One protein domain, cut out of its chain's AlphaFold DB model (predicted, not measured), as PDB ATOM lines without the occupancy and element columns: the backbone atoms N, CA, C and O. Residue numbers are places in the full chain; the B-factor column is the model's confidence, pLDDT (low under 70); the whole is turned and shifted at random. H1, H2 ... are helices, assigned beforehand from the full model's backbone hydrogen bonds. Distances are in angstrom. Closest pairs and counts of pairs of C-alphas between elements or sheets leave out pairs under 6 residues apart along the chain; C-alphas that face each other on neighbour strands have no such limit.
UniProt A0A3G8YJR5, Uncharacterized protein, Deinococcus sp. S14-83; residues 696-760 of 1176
ATOM      1  N   LEU A 696     134.525 171.538 152.398       95.12
ATOM      2  CA  LEU A 696     135.119 170.229 152.689       95.12
ATOM      3  C   LEU A 696     134.728 169.670 154.064       95.12
ATOM      4  O   LEU A 696     134.627 168.453 154.200       95.12
ATOM      5  N   ASP A 697     134.463 170.518 155.064       94.56
ATOM      6  CA  ASP A 697     134.036 170.047 156.383       94.56
ATOM      7  C   ASP A 697     132.606 169.493 156.319       94.56
ATOM      8  O   ASP A 697     132.294 168.511 156.992       94.56
ATOM      9  N   VAL A 698     131.738 170.104 155.500       96.56
ATOM     10  CA  VAL A 698     130.382 169.587 155.241       96.56
ATOM     11  C   VAL A 698     130.472 168.202 154.604       96.56
ATOM     12  O   VAL A 698     129.865 167.257 155.105       96.56
ATOM     13  N   ARG A 699     131.279 168.045 153.545       97.62
ATOM     14  CA  ARG A 699     131.449 166.751 152.863       97.62
ATOM     15  C   ARG A 699     132.133 165.701 153.746       97.62
ATOM     16  O   ARG A 699     131.731 164.542 153.709       97.62
ATOM     17  N   LYS A 700     133.084 166.089 154.605       95.94
ATOM     18  CA  LYS A 700     133.687 165.191 155.607       95.94
ATOM     19  C   LYS A 700     132.678 164.741 156.668       95.94
ATOM     20  O   LYS A 700     132.684 163.572 157.040       95.94
ATOM     21  N   ALA A 701     131.792 165.631 157.123       95.62
ATOM     22  CA  ALA A 701     130.708 165.267 158.036       95.62
ATOM     23  C   ALA A 701     129.718 164.284 157.385       95.62
ATOM     24  O   ALA A 701     129.326 163.320 158.032       95.62
ATOM     25  N   VAL A 702     129.392 164.467 156.097       96.56
ATOM     26  CA  VAL A 702     128.591 163.494 155.331       96.56
ATOM     27  C   VAL A 702     129.303 162.140 155.214       96.56
ATOM     28  O   VAL A 702     128.671 161.116 155.450       96.56
ATOM     29  N   ALA A 703     130.603 162.111 154.895       95.50
ATOM     30  CA  ALA A 703     131.382 160.869 154.795       95.50
ATOM     31  C   ALA A 703     131.436 160.072 156.112       95.50
ATOM     32  O   ALA A 703     131.479 158.846 156.084       95.50
ATOM     33  N   ALA A 704     131.416 160.764 157.255       95.00
ATOM     34  CA  ALA A 704     131.433 160.160 158.586       95.00
ATOM     35  C   ALA A 704     130.032 159.867 159.170       95.00
ATOM     36  O   ALA A 704     129.934 159.409 160.309       95.00
ATOM     37  N   HIS A 705     128.943 160.162 158.448       95.25
ATOM     38  CA  HIS A 705     127.589 160.045 158.991       95.25
ATOM     39  C   HIS A 705     127.090 158.585 158.990       95.25
ATOM     40  O   HIS A 705     127.076 157.970 157.927       95.25
ATOM     41  N   PRO A 706     126.549 158.033 160.100       92.19
ATOM     42  CA  PRO A 706     126.139 156.619 160.181       92.19
ATOM     43  C   PRO A 706     125.056 156.147 159.190       92.19
ATOM     44  O   PRO A 706     124.821 154.946 159.069       92.19
ATOM     45  N   GLN A 707     124.372 157.074 158.507       90.56
ATOM     46  CA  GLN A 707     123.380 156.790 157.455       90.56
ATOM     47  C   GLN A 707     123.895 157.100 156.031       90.56
ATOM     48  O   GLN A 707     123.105 157.133 155.086       90.56
ATOM     49  N   ALA A 708     125.194 157.366 155.857       93.25
ATOM     50  CA  ALA A 708     125.801 157.591 154.546       93.25
ATOM     51  C   ALA A 708     125.714 156.318 153.690       93.25
ATOM     52  O   ALA A 708     126.352 155.305 153.977       93.25
ATOM     53  N   THR A 709     124.904 156.366 152.633       91.31
ATOM     54  CA  THR A 709     124.669 155.213 151.754       91.31
ATOM     55  C   THR A 709     125.868 154.935 150.842       91.31
ATOM     56  O   THR A 709     126.658 155.841 150.565       91.31
ATOM     57  N   PRO A 710     125.984 153.722 150.269       89.06
ATOM     58  CA  PRO A 710     127.017 153.419 149.280       89.06
ATOM     59  C   PRO A 710     127.082 154.416 148.111       89.06
ATOM     60  O   PRO A 710     128.176 154.751 147.676       89.06
ATOM     61  N   GLU A 711     125.953 154.969 147.647       90.00
ATOM     62  CA  GLU A 711     125.936 156.019 146.610       90.00
ATOM     63  C   GLU A 711     126.666 157.301 147.062       90.00
ATOM     64  O   GLU A 711     127.468 157.864 146.312       90.00
ATOM     65  N   VAL A 712     126.443 157.730 148.310       93.31
ATOM     66  CA  VAL A 712     127.138 158.872 148.930       93.31
ATOM     67  C   VAL A 712     128.637 158.594 149.046       93.31
ATOM     68  O   VAL A 712     129.450 159.441 148.673       93.31
ATOM     69  N   LEU A 713     129.011 157.401 149.515       94.38
ATOM     70  CA  LEU A 713     130.410 157.009 149.706       94.38
ATOM     71  C   LEU A 713     131.155 156.869 148.365       94.38
ATOM     72  O   LEU A 713     132.260 157.387 148.239       94.38
ATOM     73  N   ILE A 714     130.539 156.292 147.326       91.31
ATOM     74  CA  ILE A 714     131.097 156.218 145.957       91.31
ATOM     75  C   ILE A 714     131.315 157.617 145.356       91.31
ATOM     76  O   ILE A 714     132.268 157.829 144.597       91.31
ATOM     77  N   GLN A 715     130.455 158.586 145.685       91.62
ATOM     78  CA  GLN A 715     130.638 159.971 145.256       91.62
ATOM     79  C   GLN A 715     131.779 160.661 146.021       91.62
ATOM     80  O   GLN A 715     132.623 161.306 145.402       91.62
ATOM     81  N   LEU A 716     131.832 160.514 147.348       95.62
ATOM     82  CA  LEU A 716     132.841 161.159 148.200       95.62
ATOM     83  C   LEU A 716     134.220 160.482 148.142       95.62
ATOM     84  O   LEU A 716     135.230 161.135 148.381       95.62
ATOM     85  N   ALA A 717     134.309 159.232 147.690       94.81
ATOM     86  CA  ALA A 717     135.575 158.598 147.321       94.81
ATOM     87  C   ALA A 717     136.285 159.305 146.140       94.81
ATOM     88  O   ALA A 717     137.441 159.008 145.850       94.81
ATOM     89  N   LYS A 718     135.601 160.230 145.446       93.75
ATOM     90  CA  LYS A 718     136.119 161.038 144.323       93.75
ATOM     91  C   LYS A 718     136.363 162.503 144.718       93.75
ATOM     92  O   LYS A 718     136.510 163.355 143.843       93.75
ATOM     93  N   ASP A 719     136.375 162.811 146.019       96.50
ATOM     94  CA  ASP A 719     136.625 164.166 146.522       96.50
ATOM     95  C   ASP A 719     138.027 164.674 146.159       96.50
ATOM     96  O   ASP A 719     138.973 163.896 146.047       96.50
ATOM     97  N   SER A 720     138.209 165.989 146.049       93.75
ATOM     98  CA  SER A 720     139.545 166.569 145.880       93.75
ATOM     99  C   SER A 720     140.372 166.545 147.173       93.75
ATOM    100  O   SER A 720     141.600 166.511 147.103       93.75
ATOM    101  N   ASN A 721     139.734 166.512 148.347       96.19
ATOM    102  CA  ASN A 721     140.401 166.519 149.648       96.19
ATOM    103  C   ASN A 721     140.595 165.096 150.209       96.19
ATOM    104  O   ASN A 721     139.620 164.387 150.462       96.19
ATOM    105  N   SER A 722     141.842 164.693 150.479       95.00
ATOM    106  CA  SER A 722     142.137 163.373 151.060       95.00
ATOM    107  C   SER A 722     141.550 163.188 152.457       95.00
ATOM    108  O   SER A 722     141.083 162.105 152.779       95.00
ATOM    109  N   GLY A 723     141.422 164.254 153.251       94.00
ATOM    110  CA  GLY A 723     140.744 164.220 154.547       94.00
ATOM    111  C   GLY A 723     139.250 163.857 154.488       94.00
ATOM    112  O   GLY A 723     138.717 163.423 155.513       94.00
ATOM    113  N   VAL A 724     138.590 164.007 153.330       95.94
ATOM    114  CA  VAL A 724     137.238 163.481 153.051       95.94
ATOM    115  C   VAL A 724     137.323 162.014 152.617       95.94
ATOM    116  O   VAL A 724     136.610 161.179 153.166       95.94
ATOM    117  N   ARG A 725     138.231 161.677 151.690       97.25
ATOM    118  CA  ARG A 725     138.409 160.303 151.176       97.25
ATOM    119  C   ARG A 725     138.860 159.315 152.261       97.25
ATOM    120  O   ARG A 725     138.355 158.201 152.313       97.25
ATOM    121  N   TRP A 726     139.695 159.753 153.200       96.81
ATOM    122  CA  TRP A 726     140.067 159.022 154.417       96.81
ATOM    123  C   TRP A 726     138.848 158.705 155.293       96.81
ATOM    124  O   TRP A 726     138.701 157.585 155.770       96.81
ATOM    125  N   ALA A 727     137.933 159.668 155.462       95.31
ATOM    126  CA  ALA A 727     136.710 159.454 156.237       95.31
ATOM    127  C   ALA A 727     135.757 158.467 155.543       95.31
ATOM    128  O   ALA A 727     135.035 157.750 156.226       95.31
ATOM    129  N   VAL A 728     135.795 158.391 154.206       96.06
ATOM    130  CA  VAL A 728     135.109 157.347 153.431       96.06
ATOM    131  C   VAL A 728     135.787 155.982 153.608       96.06
ATOM    132  O   VAL A 728     135.086 155.012 153.868       96.06
ATOM    133  N   ALA A 729     137.121 155.891 153.521       94.94
ATOM    134  CA  ALA A 729     137.864 154.639 153.724       94.94
ATOM    135  C   ALA A 729     137.666 154.048 155.133       94.94
ATOM    136  O   ALA A 729     137.539 152.837 155.286       94.94
ATOM    137  N   ALA A 730     137.588 154.907 156.154       94.38
ATOM    138  CA  ALA A 730     137.354 154.518 157.543       94.38
ATOM    139  C   ALA A 730     135.865 154.289 157.899       94.38
ATOM    140  O   ALA A 730     135.558 153.973 159.051       94.38
ATOM    141  N   HIS A 731     134.921 154.476 156.966       94.19
ATOM    142  CA  HIS A 731     133.492 154.370 157.268       94.19
ATOM    143  C   HIS A 731     133.035 152.898 157.344       94.19
ATOM    144  O   HIS A 731     133.175 152.193 156.349       94.19
ATOM    145  N   PRO A 732     132.368 152.426 158.422       90.44
ATOM    146  CA  PRO A 732     132.010 151.005 158.593       90.44
ATOM    147  C   PRO A 732     131.096 150.376 157.522       90.44
ATOM    148  O   PRO A 732     130.895 149.162 157.523       90.44
ATOM    149  N   GLN A 733     130.503 151.187 156.638       87.50
ATOM    150  CA  GLN A 733     129.683 150.745 155.498       87.50
ATOM    151  C   GLN A 733     130.356 151.003 154.131       87.50
ATOM    152  O   GLN A 733     129.687 150.945 153.099       87.50
ATOM    153  N   ALA A 734     131.657 151.315 154.102       91.94
ATOM    154  CA  ALA A 734     132.424 151.422 152.865       91.94
ATOM    155  C   ALA A 734     132.419 150.072 152.132       91.94
ATOM    156  O   ALA A 734     132.884 149.058 152.654       91.94
ATOM    157  N   THR A 735     131.851 150.049 150.926       90.25
ATOM    158  CA  THR A 735     131.725 148.821 150.134       90.25
ATOM    159  C   THR A 735     133.062 148.435 149.495       90.25
ATOM    160  O   THR A 735     133.899 149.309 149.257       90.25
ATOM    161  N   PRO A 736     133.264 147.161 149.109       88.25
ATOM    162  CA  PRO A 736     134.462 146.750 148.376       88.25
ATOM    163  C   PRO A 736     134.738 147.586 147.114       88.25
ATOM    164  O   PRO A 736     135.888 147.894 146.843       88.25
ATOM    165  N   GLU A 737     133.707 148.046 146.392       88.69
ATOM    166  CA  GLU A 737     133.855 148.967 145.246       88.69
ATOM    167  C   GLU A 737     134.508 150.309 145.639       88.69
ATOM    168  O   GLU A 737     135.383 150.814 144.933       88.69
ATOM    169  N   VAL A 738     134.123 150.868 146.791       92.44
ATOM    170  CA  VAL A 738     134.706 152.098 147.349       92.44
ATOM    171  C   VAL A 738     136.153 151.868 147.784       92.44
ATOM    172  O   VAL A 738     137.025 152.675 147.462       92.44
ATOM    173  N   LEU A 739     136.422 150.757 148.476       93.75
ATOM    174  CA  LEU A 739     137.763 150.406 148.950       93.75
ATOM    175  C   LEU A 739     138.724 150.142 147.781       93.75
ATOM    176  O   LEU A 739     139.838 150.657 147.794       93.75
ATOM    177  N   ILE A 740     138.276 149.441 146.732       91.31
ATOM    178  CA  ILE A 740     139.044 149.211 145.493       91.31
ATOM    179  C   ILE A 740     139.465 150.536 144.852       91.31
ATOM    180  O   ILE A 740     140.618 150.693 144.450       91.31
ATOM    181  N   GLN A 741     138.565 151.522 144.799       90.88
ATOM    182  CA  GLN A 741     138.910 152.843 144.280       90.88
ATOM    183  C   GLN A 741     139.953 153.553 145.163       90.88
ATOM    184  O   GLN A 741     140.926 154.107 144.649       90.88
ATOM    185  N   LEU A 742     139.773 153.523 146.489       94.88
ATOM    186  CA  LEU A 742     140.631 154.231 147.448       94.88
ATOM    187  C   LEU A 742     141.986 153.546 147.705       94.88
ATOM    188  O   LEU A 742     142.931 154.207 148.119       94.88
ATOM    189  N   ALA A 743     142.151 152.270 147.357       93.50
ATOM    190  CA  ALA A 743     143.460 151.610 147.332       93.50
ATOM    191  C   ALA A 743     144.408 152.152 146.241       93.50
ATOM    192  O   ALA A 743     145.589 151.815 146.230       93.50
ATOM    193  N   THR A 744     143.906 152.983 145.321       93.12
ATOM    194  CA  THR A 744     144.709 153.688 144.302       93.12
ATOM    195  C   THR A 744     144.881 155.183 144.600       93.12
ATOM    196  O   THR A 744     145.291 155.949 143.729       93.12
ATOM    197  N   ASP A 745     144.556 155.623 145.822       96.25
ATOM    198  CA  ASP A 745     144.636 157.034 146.202       96.25
ATOM    199  C   ASP A 745     146.071 157.577 146.151       96.25
ATOM    200  O   ASP A 745     147.029 156.905 146.522       96.25
ATOM    201  N   SER A 746     146.220 158.841 145.764       93.62
ATOM    202  CA  SER A 746     147.466 159.604 145.900       93.62
ATOM    203  C   SER A 746     148.038 159.647 147.326       93.62
ATOM    204  O   SER A 746     149.248 159.762 147.482       93.62
ATOM    205  N   ASP A 747     147.181 159.577 148.344       95.62
ATOM    206  CA  ASP A 747     147.484 159.887 149.745       95.62
ATOM    207  C   ASP A 747     147.637 158.603 150.587       95.62
ATOM    208  O   ASP A 747     146.747 157.748 150.618       95.62
ATOM    209  N   GLU A 748     148.794 158.434 151.231       95.12
ATOM    210  CA  GLU A 748     149.145 157.226 151.990       95.12
ATOM    211  C   GLU A 748     148.305 156.996 153.252       95.12
ATOM    212  O   GLU A 748     148.115 155.835 153.625       95.12
ATOM    213  N   ASP A 749     147.749 158.038 153.879       93.62
ATOM    214  CA  ASP A 749     146.859 157.870 155.035       93.62
ATOM    215  C   ASP A 749     145.513 157.291 154.579       93.62
ATOM    216  O   ASP A 749     144.936 156.441 155.263       93.62
ATOM    217  N   VAL A 750     145.025 157.687 153.394       95.50
ATOM    218  CA  VAL A 750     143.824 157.090 152.782       95.50
ATOM    219  C   VAL A 750     144.059 155.614 152.462       95.50
ATOM    220  O   VAL A 750     143.231 154.775 152.819       95.50
ATOM    221  N   ARG A 751     145.198 155.268 151.843       96.44
ATOM    222  CA  ARG A 751     145.525 153.867 151.519       96.44
ATOM    223  C   ARG A 751     145.734 153.020 152.779       96.44
ATOM    224  O   ARG A 751     145.230 151.901 152.845       96.44
ATOM    225  N   SER A 752     146.367 153.571 153.815       93.31
ATOM    226  CA  SER A 752     146.507 152.912 155.125       93.31
ATOM    227  C   SER A 752     145.153 152.679 155.809       93.31
ATOM    228  O   SER A 752     144.936 151.621 156.397       93.31
ATOM    229  N   ALA A 753     144.205 153.617 155.686       93.38
ATOM    230  CA  ALA A 753     142.841 153.439 156.189       93.38
ATOM    231  C   ALA A 753     142.067 152.335 155.443       93.38
ATOM    232  O   ALA A 753     141.257 151.652 156.065       93.38
ATOM    233  N   VAL A 754     142.344 152.109 154.150       95.06
ATOM    234  CA  VAL A 754     141.799 150.962 153.399       95.06
ATOM    235  C   VAL A 754     142.364 149.634 153.914       95.06
ATOM    236  O   VAL A 754     141.592 148.696 154.094       95.06
ATOM    237  N   VAL A 755     143.670 149.551 154.213       94.19
ATOM    238  CA  VAL A 755     144.280 148.346 154.821       94.19
ATOM    239  C   VAL A 755     143.682 148.042 156.199       94.19
ATOM    240  O   VAL A 755     143.436 146.886 156.525       94.19
ATOM    241  N   ALA A 756     143.414 149.075 157.001       92.62
ATOM    242  CA  ALA A 756     142.833 148.934 158.335       92.62
ATOM    243  C   ALA A 756     141.313 148.655 158.342       92.62
ATOM    244  O   ALA A 756     140.725 148.520 159.418       92.62
ATOM    245  N   HIS A 757     140.648 148.606 157.182       91.69
ATOM    246  CA  HIS A 757     139.196 148.464 157.118       91.69
ATOM    247  C   HIS A 757     138.752 146.989 157.250       91.69
ATOM    248  O   HIS A 757     139.177 146.161 156.446       91.69
ATOM    249  N   PRO A 758     137.806 146.632 158.149       86.88
ATOM    250  CA  PRO A 758     137.387 145.236 158.376       86.88
ATOM    251  C   PRO A 758     136.757 144.487 157.184       86.88
ATOM    252  O   PRO A 758     136.447 143.305 157.310       86.88
ATOM    253  N   GLN A 759     136.514 145.168 156.058       85.81
ATOM    254  CA  GLN A 759     136.003 144.585 154.806       85.81
ATOM    255  C   GLN A 759     137.017 144.660 153.645       85.81
ATOM    256  O   GLN A 759     136.629 144.521 152.484       85.81
ATOM    257  N   VAL A 760     138.298 144.922 153.930       90.44
ATOM    258  CA  VAL A 760     139.380 144.811 152.939       90.44
ATOM    259  C   VAL A 760     139.434 143.377 152.390       90.44
ATOM    260  O   VAL A 760     139.245 142.415 153.129       90.44
TER     261      VAL A 760
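What this domain is: This is residues 696 to 760 of the 1176 residues of an uncharacterized protein of Deinococcus sp. S14-83 (UniProt A0A3G8YJR5). The chain winds in stacked turns, a short piece of solenoid made of two layers of short helices: H1, H3 and H5 stand side by side in one row, and H2 and H4 stand side by side in a second row packed on the first. The chain passes from one row to the other at each link, and the helices of one row run opposite to those of the other. The printed part has 65 residues with five named helices, H1 to H5 in order along the chain, and no named strand; the class is all helix. The whole is compact, with a radius of gyration of the C-alphas of 10.0 A, and spans 24 by 21 by 15 A.

Where its parts are: H3, residues 722 to 729, is 10.1 A from first to last C-alpha and shares the greatest length in residues, 8, with H1 and H5. H1, residues 696 to 703, measures 10.3 A and begins at C-alpha 696 (135.119, 170.229, 152.689). H5, residues 748 to 755, measures 10.5 A and ends at C-alpha 755 (144.280, 148.346, 154.821). H2, residues 710 to 716, and H4, residues 736 to 742, measure 9.7 A each. C-alpha 722, where H3 begins, is at (142.137, 163.373, 151.060).

How they stand to each other: H3 is the hub, the helix that touches most others, four in number. It touches H5 the same way at a shallow tilt of 1 degrees, the closest C-alphas being those of Trp 726 and Val 750, 4.5 A apart. It touches H1 the same way at a shallow tilt of 4 degrees, with the C-alphas of Lys 700 and Val 724 closest at 4.7 A. H2 and H3 form a helical hairpin, opposite ways at a shallow tilt of 15 degrees, with the C-alphas of Leu 713 and Val 728 closest at 6.0 A. H3 and H4 form another, at 19 degrees, with the C-alphas of Ala 729 and Leu 739 closest at 6.4 A. H2 and H4 only just touch, with 3 pairs of C-alphas within 8 A, the closest those of Ile 714 and Val 738 at 5.7 A. The helix packing is mostly aligned, the touching helices at shallow tilts. H1 and H5 are apart. Every O i to N i+4 pair is within hydrogen-bond range in H1, H2, H4 and H5, and 3 of 4 are in H3.

The domain as a whole: The C-alphas farthest apart, those of Gln 707 and Ser 746, are 26.9 A apart. The printed part has no cut. The links H2 to H3 and H4 to H5 are tight, H1 to H2 and H3 to H4 are short, and no link is long. The mean pLDDT of the printed part is 93.5, and no printed residue is under 70.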